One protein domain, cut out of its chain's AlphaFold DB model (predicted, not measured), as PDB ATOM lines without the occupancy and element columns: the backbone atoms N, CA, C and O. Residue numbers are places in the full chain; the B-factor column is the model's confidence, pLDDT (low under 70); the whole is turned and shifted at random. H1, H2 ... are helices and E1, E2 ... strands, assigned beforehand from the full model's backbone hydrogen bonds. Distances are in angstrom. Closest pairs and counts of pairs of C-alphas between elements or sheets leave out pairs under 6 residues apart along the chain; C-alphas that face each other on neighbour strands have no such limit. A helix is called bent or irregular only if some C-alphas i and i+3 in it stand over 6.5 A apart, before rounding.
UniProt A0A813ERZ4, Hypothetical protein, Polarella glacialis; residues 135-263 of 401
ATOM      1  N   GLU A 135       7.476 -28.714  12.745       85.94
ATOM      2  CA  GLU A 135       7.878 -30.101  12.551       85.94
ATOM      3  C   GLU A 135       8.015 -30.420  11.070       85.94
ATOM      4  O   GLU A 135       7.402 -29.774  10.214       85.94
ATOM      5  N   ILE A 136       8.860 -31.408  10.783       85.25
ATOM      6  CA  ILE A 136       8.994 -31.964   9.445       85.25
ATOM      7  C   ILE A 136       7.872 -32.975   9.273       85.25
ATOM      8  O   ILE A 136       7.791 -33.961  10.005       85.25
ATOM      9  N   TRP A 137       7.022 -32.722   8.291       81.50
ATOM     10  CA  TRP A 137       5.982 -33.635   7.867       81.50
ATOM     11  C   TRP A 137       6.377 -34.277   6.541       81.50
ATOM     12  O   TRP A 137       6.773 -33.583   5.604       81.50
ATOM     13  N   LEU A 138       6.287 -35.604   6.479       81.31
ATOM     14  CA  LEU A 138       6.641 -36.397   5.307       81.31
ATOM     15  C   LEU A 138       5.372 -36.779   4.555       81.31
ATOM     16  O   LEU A 138       4.577 -37.591   5.029       81.31
ATOM     17  N   ILE A 139       5.201 -36.212   3.364       78.69
ATOM     18  CA  ILE A 139       4.161 -36.645   2.436       78.69
ATOM     19  C   ILE A 139       4.703 -37.849   1.672       78.69
ATOM     20  O   ILE A 139       5.753 -37.766   1.031       78.69
ATOM     21  N   GLN A 140       3.984 -38.972   1.736       77.88
ATOM     22  CA  GLN A 140       4.327 -40.145   0.937       77.88
ATOM     23  C   GLN A 140       4.308 -39.782  -0.551       77.88
ATOM     24  O   GLN A 140       3.321 -39.259  -1.061       77.88
ATOM     25  N   ASN A 141       5.419 -40.059  -1.229       86.06
ATOM     26  CA  ASN A 141       5.652 -39.741  -2.638       86.06
ATOM     27  C   ASN A 141       6.399 -40.897  -3.332       86.06
ATOM     28  O   ASN A 141       7.315 -40.707  -4.128       86.06
ATOM     29  N   ASN A 142       6.066 -42.127  -2.953       86.00
ATOM     30  CA  ASN A 142       6.755 -43.354  -3.355       86.00
ATOM     31  C   ASN A 142       6.133 -44.051  -4.577       86.00
ATOM     32  O   ASN A 142       6.734 -44.983  -5.108       86.00
ATOM     33  N   ASP A 143       4.963 -43.611  -5.031       87.31
ATOM     34  CA  ASP A 143       4.250 -44.160  -6.183       87.31
ATOM     35  C   ASP A 143       3.558 -43.048  -6.991       87.31
ATOM     36  O   ASP A 143       3.439 -41.909  -6.530       87.31
ATOM     37  N   THR A 144       3.120 -43.375  -8.209       87.38
ATOM     38  CA  THR A 144       2.501 -42.417  -9.140       87.38
ATOM     39  C   THR A 144       1.211 -41.806  -8.592       87.38
ATOM     40  O   THR A 144       0.969 -40.620  -8.807       87.38
ATOM     41  N   ASP A 145       0.401 -42.571  -7.854       82.06
ATOM     42  CA  ASP A 145      -0.871 -42.086  -7.310       82.06
ATOM     43  C   ASP A 145      -0.627 -41.116  -6.150       82.06
ATOM     44  O   ASP A 145      -1.274 -40.076  -6.039       82.06
ATOM     45  N   SER A 146       0.328 -41.437  -5.281       79.94
ATOM     46  CA  SER A 146       0.771 -40.590  -4.175       79.94
ATOM     47  C   SER A 146       1.424 -39.304  -4.686       79.94
ATOM     48  O   SER A 146       1.123 -38.224  -4.173       79.94
ATOM     49  N   HIS A 147       2.227 -39.394  -5.750       85.94
ATOM     50  CA  HIS A 147       2.794 -38.230  -6.428       85.94
ATOM     51  C   HIS A 147       1.707 -37.335  -7.024       85.94
ATOM     52  O   HIS A 147       1.716 -36.124  -6.807       85.94
ATOM     53  N   GLN A 148       0.722 -37.923  -7.710       83.25
ATOM     54  CA  GLN A 148      -0.393 -37.167  -8.269       83.25
ATOM     55  C   GLN A 148      -1.217 -36.488  -7.170       83.25
ATOM     56  O   GLN A 148      -1.517 -35.306  -7.286       83.25
ATOM     57  N   ARG A 149      -1.496 -37.171  -6.053       76.88
ATOM     58  CA  ARG A 149      -2.166 -36.555  -4.894       76.88
ATOM     59  C   ARG A 149      -1.381 -35.375  -4.325       76.88
ATOM     60  O   ARG A 149      -1.981 -34.362  -3.972       76.88
ATOM     61  N   ALA A 150      -0.057 -35.484  -4.222       81.44
ATOM     62  CA  ALA A 150       0.782 -34.377  -3.773       81.44
ATOM     63  C   ALA A 150       0.708 -33.190  -4.749       81.44
ATOM     64  O   ALA A 150       0.575 -32.053  -4.305       81.44
ATOM     65  N   MET A 151       0.720 -33.450  -6.060       84.44
ATOM     66  CA  MET A 151       0.534 -32.424  -7.093       84.44
ATOM     67  C   MET A 151      -0.850 -31.762  -6.994       84.44
ATOM     68  O   MET A 151      -0.938 -30.536  -6.992       84.44
ATOM     69  N   ASP A 152      -1.912 -32.544  -6.797       76.62
ATOM     70  CA  ASP A 152      -3.281 -32.038  -6.639       76.62
ATOM     71  C   ASP A 152      -3.420 -31.143  -5.391       76.62
ATOM     72  O   ASP A 152      -4.136 -30.137  -5.410       76.62
ATOM     73  N   VAL A 153      -2.712 -31.468  -4.300       74.00
ATOM     74  CA  VAL A 153      -2.632 -30.612  -3.104       74.00
ATOM     75  C   VAL A 153      -1.931 -29.290  -3.422       74.00
ATOM     76  O   VAL A 153      -2.392 -28.242  -2.970       74.00
ATOM     77  N   MET A 154      -0.861 -29.301  -4.220       80.38
ATOM     78  CA  MET A 154      -0.179 -28.069  -4.635       80.38
ATOM     79  C   MET A 154      -1.071 -27.193  -5.520       80.38
ATOM     80  O   MET A 154      -1.131 -25.980  -5.310       80.38
ATOM     81  N   ASP A 155      -1.834 -27.797  -6.430       79.31
ATOM     82  CA  ASP A 155      -2.823 -27.096  -7.255       79.31
ATOM     83  C   ASP A 155      -3.961 -26.512  -6.414       79.31
ATOM     84  O   ASP A 155      -4.422 -25.390  -6.646       79.31
ATOM     85  N   PHE A 156      -4.412 -27.251  -5.401       71.00
ATOM     86  CA  PHE A 156      -5.390 -26.759  -4.441       71.00
ATOM     87  C   PHE A 156      -4.855 -25.549  -3.662       71.00
ATOM     88  O   PHE A 156      -5.554 -24.543  -3.540       71.00
ATOM     89  N   ILE A 157      -3.611 -25.610  -3.180       74.06
ATOM     90  CA  ILE A 157      -2.960 -24.498  -2.474       74.06
ATOM     91  C   ILE A 157      -2.806 -23.287  -3.403       74.06
ATOM     92  O   ILE A 157      -3.083 -22.161  -2.986       74.06
ATOM     93  N   ALA A 158      -2.447 -23.506  -4.671       77.19
ATOM     94  CA  ALA A 158      -2.356 -22.450  -5.676       77.19
ATOM     95  C   ALA A 158      -3.701 -21.743  -5.904       77.19
ATOM     96  O   ALA A 158      -3.732 -20.517  -5.985       77.19
ATOM     97  N   LYS A 159      -4.814 -22.486  -5.928       76.44
ATOM     98  CA  LYS A 159      -6.165 -21.906  -6.005       76.44
ATOM     99  C   LYS A 159      -6.560 -21.186  -4.715       76.44
ATOM    100  O   LYS A 159      -7.083 -20.078  -4.758       76.44
ATOM    101  N   ALA A 160      -6.290 -21.787  -3.555       67.06
ATOM    102  CA  ALA A 160      -6.628 -21.208  -2.255       67.06
ATOM    103  C   ALA A 160      -5.891 -19.883  -1.983       67.06
ATOM    104  O   ALA A 160      -6.429 -19.004  -1.305       67.06
ATOM    105  N   LYS A 161      -4.691 -19.710  -2.553       72.94
ATOM    106  CA  LYS A 161      -3.900 -18.475  -2.477       72.94
ATOM    107  C   LYS A 161      -4.671 -17.237  -2.949       72.94
ATOM    108  O   LYS A 161      -4.473 -16.167  -2.380       72.94
ATOM    109  N   GLU A 162      -5.545 -17.353  -3.951       73.31
ATOM    110  CA  GLU A 162      -6.270 -16.209  -4.532       73.31
ATOM    111  C   GLU A 162      -7.188 -15.497  -3.522       73.31
ATOM    112  O   GLU A 162      -7.443 -14.302  -3.657       73.31
ATOM    113  N   GLY A 163      -7.643 -16.207  -2.483       64.94
ATOM    114  CA  GLY A 163      -8.451 -15.659  -1.389       64.94
ATOM    115  C   GLY A 163      -7.685 -15.426  -0.081       64.94
ATOM    116  O   GLY A 163      -8.303 -15.106   0.934       64.94
ATOM    117  N   ALA A 164      -6.365 -15.625  -0.067       59.62
ATOM    118  CA  ALA A 164      -5.561 -15.590   1.150       59.62
ATOM    119  C   ALA A 164      -5.077 -14.171   1.508       59.62
ATOM    120  O   ALA A 164      -4.846 -13.322   0.649       59.62
ATOM    121  N   GLN A 165      -4.861 -13.923   2.805       66.31
ATOM    122  CA  GLN A 165      -4.207 -12.701   3.291       66.31
ATOM    123  C   GLN A 165      -2.742 -12.624   2.799       66.31
ATOM    124  O   GLN A 165      -2.127 -13.673   2.597       66.31
ATOM    125  N   PRO A 166      -2.134 -11.426   2.649       72.62
ATOM    126  CA  PRO A 166      -0.822 -11.257   2.007       72.62
ATOM    127  C   PRO A 166       0.316 -12.122   2.572       72.62
ATOM    128  O   PRO A 166       1.095 -12.692   1.809       72.62
ATOM    129  N   GLU A 167       0.417 -12.262   3.897       60.97
ATOM    130  CA  GLU A 167       1.445 -13.118   4.508       60.97
ATOM    131  C   GLU A 167       1.197 -14.609   4.255       60.97
ATOM    132  O   GLU A 167       2.127 -15.351   3.936       60.97
ATOM    133  N   SER A 168      -0.061 -15.046   4.338       62.41
ATOM    134  CA  SER A 168      -0.454 -16.422   4.031       62.41
ATOM    135  C   SER A 168      -0.191 -16.751   2.562       62.41
ATOM    136  O   SER A 168       0.352 -17.811   2.264       62.41
ATOM    137  N   ALA A 169      -0.495 -15.820   1.655       68.94
ATOM    138  CA  ALA A 169      -0.220 -15.959   0.230       68.94
ATOM    139  C   ALA A 169       1.283 -16.103  -0.055       68.94
ATOM    140  O   ALA A 169       1.666 -16.911  -0.898       68.94
ATOM    141  N   LYS A 170       2.142 -15.384   0.682       74.81
ATOM    142  CA  LYS A 170       3.603 -15.518   0.578       74.81
ATOM    143  C   LYS A 170       4.095 -16.894   1.040       74.81
ATOM    144  O   LYS A 170       4.916 -17.500   0.360       74.81
ATOM    145  N   MET A 171       3.574 -17.408   2.156       67.81
ATOM    146  CA  MET A 171       3.922 -18.749   2.643       67.81
ATOM    147  C   MET A 171       3.456 -19.847   1.672       67.81
ATOM    148  O   MET A 171       4.201 -20.790   1.405       67.81
ATOM    149  N   MET A 172       2.253 -19.700   1.107       73.88
ATOM    150  CA  MET A 172       1.742 -20.583   0.053       73.88
ATOM    151  C   MET A 172       2.613 -20.507  -1.209       73.88
ATOM    152  O   MET A 172       2.908 -21.541  -1.795       73.88
ATOM    153  N   ASP A 173       3.090 -19.321  -1.593       80.31
ATOM    154  CA  ASP A 173       3.999 -19.146  -2.733       80.31
ATOM    155  C   ASP A 173       5.344 -19.843  -2.550       80.31
ATOM    156  O   ASP A 173       5.845 -20.471  -3.482       80.31
ATOM    157  N   ASP A 174       5.946 -19.735  -1.368       79.19
ATOM    158  CA  ASP A 174       7.228 -20.382  -1.088       79.19
ATOM    159  C   ASP A 174       7.088 -21.912  -1.106       79.19
ATOM    160  O   ASP A 174       7.963 -22.613  -1.621       79.19
ATOM    161  N   LEU A 175       5.948 -22.426  -0.634       77.75
ATOM    162  CA  LEU A 175       5.597 -23.837  -0.737       77.75
ATOM    163  C   LEU A 175       5.416 -24.265  -2.202       77.75
ATOM    164  O   LEU A 175       6.046 -25.232  -2.628       77.75
ATOM    165  N   ILE A 176       4.626 -23.523  -2.990       82.38
ATOM    166  CA  ILE A 176       4.393 -23.785  -4.423       82.38
ATOM    167  C   ILE A 176       5.712 -23.809  -5.202       82.38
ATOM    168  O   ILE A 176       5.941 -24.719  -5.995       82.38
ATOM    169  N   LYS A 177       6.615 -22.856  -4.938       86.00
ATOM    170  CA  LYS A 177       7.941 -22.798  -5.573       86.00
ATOM    171  C   LYS A 177       8.832 -23.985  -5.227       86.00
ATOM    172  O   LYS A 177       9.644 -24.371  -6.065       86.00
ATOM    173  N   LYS A 178       8.720 -24.537  -4.013       83.50
ATOM    174  CA  LYS A 178       9.470 -25.738  -3.617       83.50
ATOM    175  C   LYS A 178       9.072 -26.941  -4.480       83.50
ATOM    176  O   LYS A 178       9.936 -27.752  -4.805       83.50
ATOM    177  N   GLY A 179       7.803 -27.000  -4.891       83.81
ATOM    178  CA  GLY A 179       7.257 -28.044  -5.755       83.81
ATOM    179  C   GLY A 179       7.213 -29.420  -5.088       83.81
ATOM    180  O   GLY A 179       7.676 -29.605  -3.960       83.81
ATOM    181  N   VAL A 180       6.639 -30.396  -5.795       85.50
ATOM    182  CA  VAL A 180       6.679 -31.805  -5.384       85.50
ATOM    183  C   VAL A 180       7.972 -32.430  -5.925       85.50
ATOM    184  O   VAL A 180       8.253 -32.295  -7.118       85.50
ATOM    185  N   PRO A 181       8.784 -33.097  -5.088       87.19
ATOM    186  CA  PRO A 181       9.992 -33.779  -5.541       87.19
ATOM    187  C   PRO A 181       9.671 -35.000  -6.417       87.19
ATOM    188  O   PRO A 181       8.535 -35.474  -6.473       87.19
ATOM    189  N   ALA A 182      10.681 -35.522  -7.117       88.12
ATOM    190  CA  ALA A 182      10.507 -36.652  -8.030       88.12
ATOM    191  C   ALA A 182       9.959 -37.901  -7.310       88.12
ATOM    192  O   ALA A 182      10.239 -38.115  -6.131       88.12
ATOM    193  N   VAL A 183       9.206 -38.741  -8.030       87.44
ATOM    194  CA  VAL A 183       8.669 -40.007  -7.496       87.44
ATOM    195  C   VAL A 183       9.796 -40.842  -6.878       87.44
ATOM    196  O   VAL A 183      10.847 -41.036  -7.490       87.44
ATOM    197  N   GLY A 184       9.573 -41.338  -5.662       82.06
ATOM    198  CA  GLY A 184      10.551 -42.089  -4.875       82.06
ATOM    199  C   GLY A 184      11.439 -41.225  -3.973       82.06
ATOM    200  O   GLY A 184      12.253 -41.782  -3.241       82.06
ATOM    201  N   GLN A 185      11.294 -39.896  -4.002       84.94
ATOM    202  CA  GLN A 185      11.939 -38.984  -3.055       84.94
ATOM    203  C   GLN A 185      10.947 -38.483  -2.009       84.94
ATOM    204  O   GLN A 185       9.806 -38.139  -2.335       84.94
ATOM    205  N   ASP A 186      11.412 -38.393  -0.766       79.44
ATOM    206  CA  ASP A 186      10.627 -37.906   0.362       79.44
ATOM    207  C   ASP A 186      10.195 -36.451   0.150       79.44
ATOM    208  O   ASP A 186      11.013 -35.562  -0.109       79.44
ATOM    209  N   PHE A 187       8.891 -36.194   0.270       83.69
ATOM    210  CA  PHE A 187       8.357 -34.842   0.211       83.69
ATOM    211  C   PHE A 187       8.232 -34.258   1.618       83.69
ATOM    212  O   PHE A 187       7.222 -34.413   2.304       83.69
ATOM    213  N   GLU A 188       9.298 -33.586   2.046       83.50
ATOM    214  CA  GLU A 188       9.395 -32.955   3.361       83.50
ATOM    215  C   GLU A 188       8.805 -31.542   3.376       83.50
ATOM    216  O   GLU A 188       9.272 -30.645   2.661       83.50
ATOM    217  N   LEU A 189       7.845 -31.303   4.268       78.31
ATOM    218  CA  LEU A 189       7.278 -29.988   4.544       78.31
ATOM    219  C   LEU A 189       7.541 -29.570   5.985       78.31
ATOM    220  O   LEU A 189       7.229 -30.299   6.918       78.31
ATOM    221  N   LEU A 190       8.078 -28.365   6.169       78.50
ATOM    222  CA  LEU A 190       8.244 -27.776   7.493       78.50
ATOM    223  C   LEU A 190       6.975 -26.990   7.841       78.50
ATOM    224  O   LEU A 190       6.751 -25.903   7.306       78.50
ATOM    225  N   LEU A 191       6.135 -27.550   8.708       80.44
ATOM    226  CA  LEU A 191       4.822 -26.999   9.048       80.44
ATOM    227  C   LEU A 191       4.733 -26.674  10.543       80.44
ATOM    228  O   LEU A 191       5.375 -27.347  11.349       80.44
ATOM    229  N   PRO A 192       3.948 -25.660  10.956       85.38
ATOM    230  CA  PRO A 192       3.676 -25.434  12.372       85.38
ATOM    231  C   PRO A 192       2.983 -26.653  12.997       85.38
ATOM    232  O   PRO A 192       1.915 -27.050  12.534       85.38
ATOM    233  N   GLN A 193       3.549 -27.199  14.078       88.00
ATOM    234  CA  GLN A 193       3.037 -28.399  14.768       88.00
ATOM    235  C   GLN A 193       1.561 -28.264  15.149       88.00
ATOM    236  O   GLN A 193       0.753 -29.179  15.019       88.00
ATOM    237  N   VAL A 194       1.190 -27.067  15.601       87.69
ATOM    238  CA  VAL A 194      -0.185 -26.736  15.977       87.69
ATOM    239  C   VAL A 194      -1.128 -26.860  14.790       87.69
ATOM    240  O   VAL A 194      -2.216 -27.411  14.944       87.69
ATOM    241  N   LEU A 195      -0.721 -26.362  13.618       85.12
ATOM    242  CA  LEU A 195      -1.543 -26.463  12.421       85.12
ATOM    243  C   LEU A 195      -1.690 -27.920  12.002       85.12
ATOM    244  O   LEU A 195      -2.811 -28.327  11.743       85.12
ATOM    245  N   VAL A 196      -0.621 -28.720  12.020       85.19
ATOM    246  CA  VAL A 196      -0.693 -30.159  11.700       85.19
ATOM    247  C   VAL A 196      -1.666 -30.895  12.627       85.19
ATOM    248  O   VAL A 196      -2.537 -31.635  12.164       85.19
ATOM    249  N   ALA A 197      -1.571 -30.663  13.937       88.00
ATOM    250  CA  ALA A 197      -2.475 -31.268  14.910       88.00
ATOM    251  C   ALA A 197      -3.937 -30.838  14.683       88.00
ATOM    252  O   ALA A 197      -4.848 -31.667  14.715       88.00
ATOM    253  N   GLN A 198      -4.170 -29.548  14.421       87.88
ATOM    254  CA  GLN A 198      -5.509 -29.008  14.179       87.88
ATOM    255  C   GLN A 198      -6.110 -29.491  12.860       87.88
ATOM    256  O   GLN A 198      -7.294 -29.823  12.827       87.88
ATOM    257  N   THR A 199      -5.324 -29.555  11.785       84.94
ATOM    258  CA  THR A 199      -5.796 -30.054  10.492       84.94
ATOM    259  C   THR A 199      -6.082 -31.544  10.564       84.94
ATOM    260  O   THR A 199      -7.128 -31.969  10.092       84.94
ATOM    261  N   THR A 200      -5.254 -32.333  11.247       86.25
ATOM    262  CA  THR A 200      -5.514 -33.768  11.437       86.25
ATOM    263  C   THR A 200      -6.804 -33.996  12.232       86.25
ATOM    264  O   THR A 200      -7.656 -34.783  11.820       86.25
ATOM    265  N   ALA A 201      -7.011 -33.252  13.323       89.06
ATOM    266  CA  ALA A 201      -8.252 -33.321  14.094       89.06
ATOM    267  C   ALA A 201      -9.479 -32.894  13.266       89.06
ATOM    268  O   ALA A 201     -10.517 -33.555  13.300       89.06
ATOM    269  N   ALA A 202      -9.361 -31.816  12.486       88.00
ATOM    270  CA  ALA A 202     -10.431 -31.348  11.611       88.00
ATOM    271  C   ALA A 202     -10.750 -32.358  10.498       88.00
ATOM    272  O   ALA A 202     -11.921 -32.571  10.189       88.00
ATOM    273  N   GLN A 203      -9.734 -33.008   9.926       85.56
ATOM    274  CA  GLN A 203      -9.901 -34.050   8.915       85.56
ATOM    275  C   GLN A 203     -10.648 -35.254   9.490       85.56
ATOM    276  O   GLN A 203     -11.545 -35.790   8.843       85.56
ATOM    277  N   GLN A 204     -10.330 -35.652  10.722       89.12
ATOM    278  CA  GLN A 204     -11.026 -36.740  11.398       89.12
ATOM    279  C   GLN A 204     -12.501 -36.397  11.648       89.12
ATOM    280  O   GLN A 204     -13.378 -37.168  11.269       89.12
ATOM    281  N   MET A 205     -12.793 -35.189  12.145       89.06
ATOM    282  CA  MET A 205     -14.174 -34.708  12.299       89.06
ATOM    283  C   MET A 205     -14.941 -34.657  10.969       89.06
ATOM    284  O   MET A 205     -16.143 -34.926  10.928       89.06
ATOM    285  N   LEU A 206     -14.266 -34.284   9.880       87.31
ATOM    286  CA  LEU A 206     -14.849 -34.243   8.542       87.31
ATOM    287  C   LEU A 206     -15.197 -35.657   8.047       87.31
ATOM    288  O   LEU A 206     -16.281 -35.859   7.504       87.31
ATOM    289  N   ASN A 207     -14.306 -36.626   8.271       86.56
ATOM    290  CA  ASN A 207     -14.526 -38.029   7.919       86.56
ATOM    291  C   ASN A 207     -15.695 -38.637   8.706       86.56
ATOM    292  O   ASN A 207     -16.555 -39.276   8.104       86.56
ATOM    293  N   ASP A 208     -15.779 -38.373  10.012       89.75
ATOM    294  CA  ASP A 208     -16.886 -38.846  10.852       89.75
ATOM    295  C   ASP A 208     -18.231 -38.279  10.365       89.75
ATOM    296  O   ASP A 208     -19.220 -39.002  10.233       89.75
ATOM    297  N   ARG A 209     -18.267 -36.985  10.017       86.81
ATOM    298  CA  ARG A 209     -19.458 -36.347   9.433       86.81
ATOM    299  C   ARG A 209     -19.827 -36.926   8.075       86.81
ATOM    300  O   ARG A 209     -21.008 -37.073   7.781       86.81
ATOM    301  N   LEU A 210     -18.837 -37.237   7.242       88.62
ATOM    302  CA  LEU A 210     -19.064 -37.856   5.940       88.62
ATOM    303  C   LEU A 210     -19.653 -39.264   6.085       88.62
ATOM    304  O   LEU A 210     -20.521 -39.642   5.302       88.62
ATOM    305  N   GLN A 211     -19.211 -40.017   7.093       90.50
ATOM    306  CA  GLN A 211     -19.760 -41.331   7.408       90.50
ATOM    307  C   GLN A 211     -21.218 -41.228   7.875       90.50
ATOM    308  O   GLN A 211     -22.076 -41.900   7.312       90.50
ATOM    309  N   GLN A 212     -21.521 -40.308   8.795       90.44
ATOM    310  CA  GLN A 212     -22.898 -40.027   9.231       90.44
ATOM    311  C   GLN A 212     -23.795 -39.558   8.078       90.44
ATOM    312  O   GLN A 212     -24.955 -39.946   7.980       90.44
ATOM    313  N   TYR A 213     -23.265 -38.732   7.170       89.31
ATOM    314  CA  TYR A 213     -23.994 -38.312   5.975       89.31
ATOM    315  C   TYR A 213     -24.324 -39.516   5.081       89.31
ATOM    316  O   TYR A 213     -25.458 -39.649   4.623       89.31
ATOM    317  N   ALA A 214     -23.369 -40.425   4.876       91.19
ATOM    318  CA  ALA A 214     -23.556 -41.613   4.048       91.19
ATOM    319  C   ALA A 214     -24.582 -42.614   4.608       91.19
ATOM    320  O   ALA A 214     -25.204 -43.328   3.829       91.19
ATOM    321  N   GLU A 215     -24.816 -42.644   5.923       94.00
ATOM    322  CA  GLU A 215     -25.843 -43.499   6.547       94.00
ATOM    323  C   GLU A 215     -27.281 -43.114   6.160       94.00
ATOM    324  O   GLU A 215     -28.207 -43.915   6.309       94.00
ATOM    325  N   HIS A 216     -27.483 -41.894   5.661       92.94
ATOM    326  CA  HIS A 216     -28.808 -41.336   5.379       92.94
ATOM    327  C   HIS A 216     -29.004 -40.894   3.924       92.94
ATOM    328  O   HIS A 216     -30.072 -40.381   3.596       92.94
ATOM    329  N   HIS A 217     -28.006 -41.092   3.058       93.62
ATOM    330  CA  HIS A 217     -28.028 -40.634   1.667       93.62
ATOM    331  C   HIS A 217     -27.612 -41.747   0.704       93.62
ATOM    332  O   HIS A 217     -26.911 -42.692   1.064       93.62
ATOM    333  N   SER A 218     -28.046 -41.631  -0.549       93.69
ATOM    334  CA  SER A 218     -27.662 -42.552  -1.616       93.69
ATOM    335  C   SER A 218     -26.186 -42.407  -1.999       93.69
ATOM    336  O   SER A 218     -25.560 -41.362  -1.822       93.69
ATOM    337  N   GLU A 219     -25.621 -43.449  -2.607       91.19
ATOM    338  CA  GLU A 219     -24.227 -43.457  -3.068       91.19
ATOM    339  C   GLU A 219     -23.922 -42.337  -4.082       91.19
ATOM    340  O   GLU A 219     -22.835 -41.752  -4.066       91.19
ATOM    341  N   ALA A 220     -24.901 -41.978  -4.921       92.00
ATOM    342  CA  ALA A 220     -24.794 -40.861  -5.857       92.00
ATOM    343  C   ALA A 220     -24.703 -39.508  -5.127       92.00
ATOM    344  O   ALA A 220     -23.825 -38.703  -5.440       92.00
ATOM    345  N   GLU A 221     -25.541 -39.284  -4.109       90.75
ATOM    346  CA  GLU A 221     -25.518 -38.065  -3.286       90.75
ATOM    347  C   GLU A 221     -24.223 -37.948  -2.473       90.75
ATOM    348  O   GLU A 221     -23.643 -36.867  -2.374       90.75
ATOM    349  N   VAL A 222     -23.724 -39.060  -1.926       90.12
ATOM    350  CA  VAL A 222     -22.435 -39.103  -1.216       90.12
ATOM    351  C   VAL A 222     -21.279 -38.791  -2.165       90.12
ATOM    352  O   VAL A 222     -20.350 -38.070  -1.794       90.12
ATOM    353  N   THR A 223     -21.320 -39.308  -3.394       90.50
ATOM    354  CA  THR A 223     -20.293 -39.043  -4.412       90.50
ATOM    355  C   THR A 223     -20.291 -37.575  -4.825       90.50
ATOM    356  O   THR A 223     -19.228 -36.951  -4.861       90.50
ATOM    357  N   GLU A 224     -21.465 -36.988  -5.064       90.12
ATOM    358  CA  GLU A 224     -21.584 -35.563  -5.374       90.12
ATOM    359  C   GLU A 224     -21.100 -34.684  -4.211       90.12
ATOM    360  O   GLU A 224     -20.342 -33.733  -4.429       90.12
ATOM    361  N   PHE A 225     -21.459 -35.033  -2.972       87.06
ATOM    362  CA  PHE A 225     -20.982 -34.335  -1.781       87.06
ATOM    363  C   PHE A 225     -19.450 -34.382  -1.675       87.06
ATOM    364  O   PHE A 225     -18.820 -33.336  -1.514       87.06
ATOM    365  N   LYS A 226     -18.834 -35.563  -1.847       85.31
ATOM    366  CA  LYS A 226     -17.370 -35.747  -1.838       85.31
ATOM    367  C   LYS A 226     -16.657 -34.942  -2.924       85.31
ATOM    368  O   LYS A 226     -15.577 -34.423  -2.668       85.31
ATOM    369  N   GLN A 227     -17.227 -34.859  -4.125       82.25
ATOM    370  CA  GLN A 227     -16.566 -34.220  -5.268       82.25
ATOM    371  C   GLN A 227     -16.751 -32.702  -5.308       82.25
ATOM    372  O   GLN A 227     -15.849 -32.001  -5.760       82.25
ATOM    373  N   LYS A 228     -17.903 -32.185  -4.866       82.25
ATOM    374  CA  LYS A 228     -18.235 -30.759  -5.008       82.25
ATOM    375  C   LYS A 228     -18.195 -29.996  -3.691       82.25
ATOM    376  O   LYS A 228     -17.574 -28.942  -3.623       82.25
ATOM    377  N   GLN A 229     -18.847 -30.512  -2.651       84.00
ATOM    378  CA  GLN A 229     -19.053 -29.761  -1.407       84.00
ATOM    379  C   GLN A 229     -17.902 -29.948  -0.417       84.00
ATOM    380  O   GLN A 229     -17.434 -28.986   0.191       84.00
ATOM    381  N   LEU A 230     -17.415 -31.182  -0.275       81.81
ATOM    382  CA  LEU A 230     -16.358 -31.532   0.669       81.81
ATOM    383  C   LEU A 230     -15.065 -30.723   0.450       81.81
ATOM    384  O   LEU A 230     -14.545 -30.211   1.443       81.81
ATOM    385  N   PRO A 231     -14.562 -30.525  -0.789       77.69
ATOM    386  CA  PRO A 231     -13.353 -29.732  -1.014       77.69
ATOM    387  C   PRO A 231     -13.537 -28.254  -0.645       77.69
ATOM    388  O   PRO A 231     -12.620 -27.636  -0.109       77.69
ATOM    389  N   GLU A 232     -14.726 -27.688  -0.882       78.44
ATOM    390  CA  GLU A 232     -15.036 -26.298  -0.531       78.44
ATOM    391  C   GLU A 232     -15.102 -26.103   0.991       78.44
ATOM    392  O   GLU A 232     -14.508 -25.166   1.531       78.44
ATOM    393  N   ILE A 233     -15.787 -27.013   1.698       82.50
ATOM    394  CA  ILE A 233     -15.852 -27.015   3.167       82.50
ATOM    395  C   ILE A 233     -14.443 -27.150   3.743       82.50
ATOM    396  O   ILE A 233     -14.052 -26.370   4.612       82.50
ATOM    397  N   TRP A 234     -13.670 -28.113   3.239       80.81
ATOM    398  CA  TRP A 234     -12.308 -28.353   3.694       80.81
ATOM    399  C   TRP A 234     -11.407 -27.137   3.477       80.81
ATOM    400  O   TRP A 234     -10.696 -26.731   4.394       80.81
ATOM    401  N   GLY A 235     -11.497 -26.489   2.313       72.75
ATOM    402  CA  GLY A 235     -10.737 -25.273   2.039       72.75
ATOM    403  C   GLY A 235     -11.067 -24.115   2.969       72.75
ATOM    404  O   GLY A 235     -10.152 -23.452   3.454       72.75
ATOM    405  N   LYS A 236     -12.348 -23.913   3.292       77.44
ATOM    406  CA  LYS A 236     -12.772 -22.901   4.273       77.44
ATOM    407  C   LYS A 236     -12.225 -23.198   5.671       77.44
ATOM    408  O   LYS A 236     -11.683 -22.297   6.307       77.44
ATOM    409  N   VAL A 237     -12.306 -24.453   6.121       83.06
ATOM    410  CA  VAL A 237     -11.780 -24.878   7.430       83.06
ATOM    411  C   VAL A 237     -10.266 -24.676   7.506       83.06
ATOM    412  O   VAL A 237      -9.776 -24.089   8.470       83.06
ATOM    413  N   LEU A 238      -9.519 -25.107   6.486       78.38
ATOM    414  CA  LEU A 238      -8.071 -24.910   6.430       78.38
ATOM    415  C   LEU A 238      -7.695 -23.426   6.460       78.38
ATOM    416  O   LEU A 238      -6.832 -23.032   7.246       78.38
ATOM    417  N   ALA A 239      -8.352 -22.601   5.641       74.31
ATOM    418  CA  ALA A 239      -8.100 -21.164   5.598       74.31
ATOM    419  C   ALA A 239      -8.352 -20.503   6.960       74.31
ATOM    420  O   ALA A 239      -7.546 -19.688   7.412       74.31
ATOM    421  N   GLU A 240      -9.430 -20.890   7.647       80.75
ATOM    422  CA  GLU A 240      -9.759 -20.377   8.973       80.75
ATOM    423  C   GLU A 240      -8.726 -20.792  10.031       80.75
ATOM    424  O   GLU A 240      -8.272 -19.944  10.803       80.75
ATOM    425  N   LEU A 241      -8.312 -22.065  10.057       84.25
ATOM    426  CA  LEU A 241      -7.288 -22.562  10.986       84.25
ATOM    427  C   LEU A 241      -5.951 -21.835  10.789       84.25
ATOM    428  O   LEU A 241      -5.364 -21.340  11.754       84.25
ATOM    429  N   ILE A 242      -5.504 -21.717   9.536       80.25
ATOM    430  CA  ILE A 242      -4.268 -21.015   9.170       80.25
ATOM    431  C   ILE A 242      -4.352 -19.542   9.577       80.25
ATOM    432  O   ILE A 242      -3.441 -19.030  10.229       80.25
ATOM    433  N   SER A 243      -5.450 -18.865   9.232       79.69
ATOM    434  CA  SER A 243      -5.641 -17.448   9.543       79.69
ATOM    435  C   SER A 243      -5.633 -17.196  11.049       79.69
ATOM    436  O   SER A 243      -4.896 -16.324  11.508       79.69
ATOM    437  N   LYS A 244      -6.374 -17.991  11.831       85.94
ATOM    438  CA  LYS A 244      -6.411 -17.873  13.297       85.94
ATOM    439  C   LYS A 244      -5.037 -18.079  13.926       85.94
ATOM    440  O   LYS A 244      -4.671 -17.334  14.832       85.94
ATOM    441  N   HIS A 245      -4.277 -19.063  13.447       86.69
ATOM    442  CA  HIS A 245      -2.923 -19.314  13.931       86.69
ATOM    443  C   HIS A 245      -1.974 -18.149  13.629       86.69
ATOM    444  O   HIS A 245      -1.291 -17.679  14.536       86.69
ATOM    445  N   ILE A 246      -1.951 -17.663  12.382       82.94
ATOM    446  CA  ILE A 246      -1.078 -16.554  11.965       82.94
ATOM    447  C   ILE A 246      -1.416 -15.289  12.753       82.94
ATOM    448  O   ILE A 246      -0.524 -14.688  13.342       82.94
ATOM    449  N   MET A 247      -2.701 -14.936  12.852       85.94
ATOM    450  CA  MET A 247      -3.135 -13.763  13.613       85.94
ATOM    451  C   MET A 247      -2.702 -13.843  15.080       85.94
ATOM    452  O   MET A 247      -2.118 -12.894  15.594       85.94
ATOM    453  N   ALA A 248      -2.931 -14.982  15.741       91.19
ATOM    454  CA  ALA A 248      -2.540 -15.164  17.136       91.19
ATOM    455  C   ALA A 248      -1.012 -15.124  17.323       91.19
ATOM    456  O   ALA A 248      -0.522 -14.519  18.276       91.19
ATOM    457  N   ARG A 249      -0.252 -15.739  16.408       89.81
ATOM    458  CA  ARG A 249       1.217 -15.704  16.394       89.81
ATOM    459  C   ARG A 249       1.739 -14.276  16.266       89.81
ATOM    460  O   ARG A 249       2.601 -13.881  17.046       89.81
ATOM    461  N   ASP A 250       1.224 -13.519  15.305       88.12
ATOM    462  CA  ASP A 250       1.698 -12.168  15.003       88.12
ATOM    463  C   ASP A 250       1.321 -11.179  16.104       88.12
ATOM    464  O   ASP A 250       2.100 -10.286  16.437       88.12
ATOM    465  N   GLU A 251       0.156 -11.366  16.725       92.31
ATOM    466  CA  GLU A 251      -0.251 -10.596  17.895       92.31
ATOM    467  C   GLU A 251       0.697 -10.842  19.080       92.31
ATOM    468  O   GLU A 251       1.197  -9.890  19.681       92.31
ATOM    469  N   VAL A 252       1.019 -12.106  19.379       94.56
ATOM    470  CA  VAL A 252       1.977 -12.463  20.440       94.56
ATOM    471  C   VAL A 252       3.393 -11.965  20.126       94.56
ATOM    472  O   VAL A 252       4.090 -11.487  21.025       94.56
ATOM    473  N   GLU A 253       3.831 -12.048  18.867       92.06
ATOM    474  CA  GLU A 253       5.110 -11.487  18.417       92.06
ATOM    475  C   GLU A 253       5.155  -9.979  18.657       92.06
ATOM    476  O   GLU A 253       6.117  -9.463  19.227       92.06
ATOM    477  N   LYS A 254       4.104  -9.272  18.240       93.56
ATOM    478  CA  LYS A 254       4.014  -7.824  18.387       93.56
ATOM    479  C   LYS A 254       4.113  -7.414  19.851       93.56
ATOM    480  O   LYS A 254       4.938  -6.557  20.164       93.56
ATOM    481  N   ASP A 255       3.362  -8.058  20.739       95.12
ATOM    482  CA  ASP A 255       3.399  -7.756  22.173       95.12
ATOM    483  C   ASP A 255       4.788  -8.021  22.774       95.12
ATOM    484  O   ASP A 255       5.327  -7.198  23.523       95.12
ATOM    485  N   ALA A 256       5.435  -9.123  22.376       93.44
ATOM    486  CA  ALA A 256       6.803  -9.423  22.786       93.44
ATOM    487  C   ALA A 256       7.801  -8.346  22.320       93.44
ATOM    488  O   ALA A 256       8.677  -7.945  23.095       93.44
ATOM    489  N   GLN A 257       7.674  -7.850  21.084       93.19
ATOM    490  CA  GLN A 257       8.525  -6.777  20.561       93.19
ATOM    491  C   GLN A 257       8.223  -5.426  21.208       93.19
ATOM    492  O   GLN A 257       9.151  -4.664  21.484       93.19
ATOM    493  N   ASP A 258       6.960  -5.117  21.475       94.44
ATOM    494  CA  ASP A 258       6.560  -3.866  22.110       94.44
ATOM    495  C   ASP A 258       7.043  -3.811  23.565       94.44
ATOM    496  O   ASP A 258       7.570  -2.781  23.990       94.44
ATOM    497  N   LEU A 259       7.046  -4.940  24.285       93.12
ATOM    498  CA  LEU A 259       7.693  -5.043  25.595       93.12
ATOM    499  C   LEU A 259       9.205  -4.766  25.514       93.12
ATOM    500  O   LEU A 259       9.738  -3.982  26.304       93.12
ATOM    501  N   LYS A 260       9.916  -5.342  24.533       92.38
ATOM    502  CA  LYS A 260      11.347  -5.039  24.324       92.38
ATOM    503  C   LYS A 260      11.566  -3.560  24.019       92.38
ATOM    504  O   LYS A 260      12.511  -2.962  24.533       92.38
ATOM    505  N   LYS A 261      10.727  -2.965  23.165       92.69
ATOM    506  CA  LYS A 261      10.792  -1.532  22.838       92.69
ATOM    507  C   LYS A 261      10.566  -0.686  24.083       92.69
ATOM    508  O   LYS A 261      11.321   0.260  24.282       92.69
ATOM    509  N   PHE A 262       9.614  -1.053  24.941       91.31
ATOM    510  CA  PHE A 262       9.385  -0.385  26.219       91.31
ATOM    511  C   PHE A 262      10.654  -0.390  27.080       91.31
ATOM    512  O   PHE A 262      11.147   0.683  27.432       91.31
ATOM    513  N   PHE A 263      11.266  -1.552  27.320       89.56
ATOM    514  CA  PHE A 263      12.511  -1.624  28.096       89.56
ATOM    515  C   PHE A 263      13.670  -0.844  27.457       89.56
ATOM    516  O   PHE A 263      14.429  -0.181  28.158       89.56
TER     517      PHE A 263
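Overview. This is residues 135 to 263 of the 401 residues of the protein "Hypothetical protein" of Polarella glacialis (UniProt A0A813ERZ4). A ribbon of two antiparallel strands, E1 and E2, joins a helical hairpin, H1 and H2, to H3 and the long bent H4, whose residues 247 to 263 stick out as an arm. The 129 printed residues are mostly helix, in the order E1 H1 H2 E2 H3 H4. The whole is loose, with a radius of gyration of the C-alphas of 17.8 A, spanning 64 by 37 by 25 A.

Along the chain. E1 is residues 135 to 139, from C-alpha 135 at (7.878, -30.101, 12.551); E2 is 187 to 192. H1 is 144 to 163, H2 166 to 178, H3 193 to 214. H4, 219 to 263, one helix by its hydrogen bonds, is bent, C-alphas 227 and 230 being 6.5 A apart; its arms are H4a, 219 to 227, and H4b, 230 to 263, 49.8 A long, ending at C-alpha 263 (12.511, -1.624, 28.096).

Arrangement. Between E1 and E2, N 137 and O 189, 2.8 A apart, are within hydrogen-bond range. H1 and H2 form a hairpin, closest C-alphas Lys 161 and Ala 169, 5.2 A. H3 touches H4b with residues 195 to 202 alone, closest C-alphas Leu 195 and Ile 242, 6.9 A, at a shallow tilt of 24 degrees, opposite ways. O i to N i+4 pairs are within range throughout H2, H3, H4a and H4b, and in 14 of 16 in H1.

Size, cuts and confidence. The printed part has no cut and no long link; 8 residues, between 160 and 171, have pLDDT under 70.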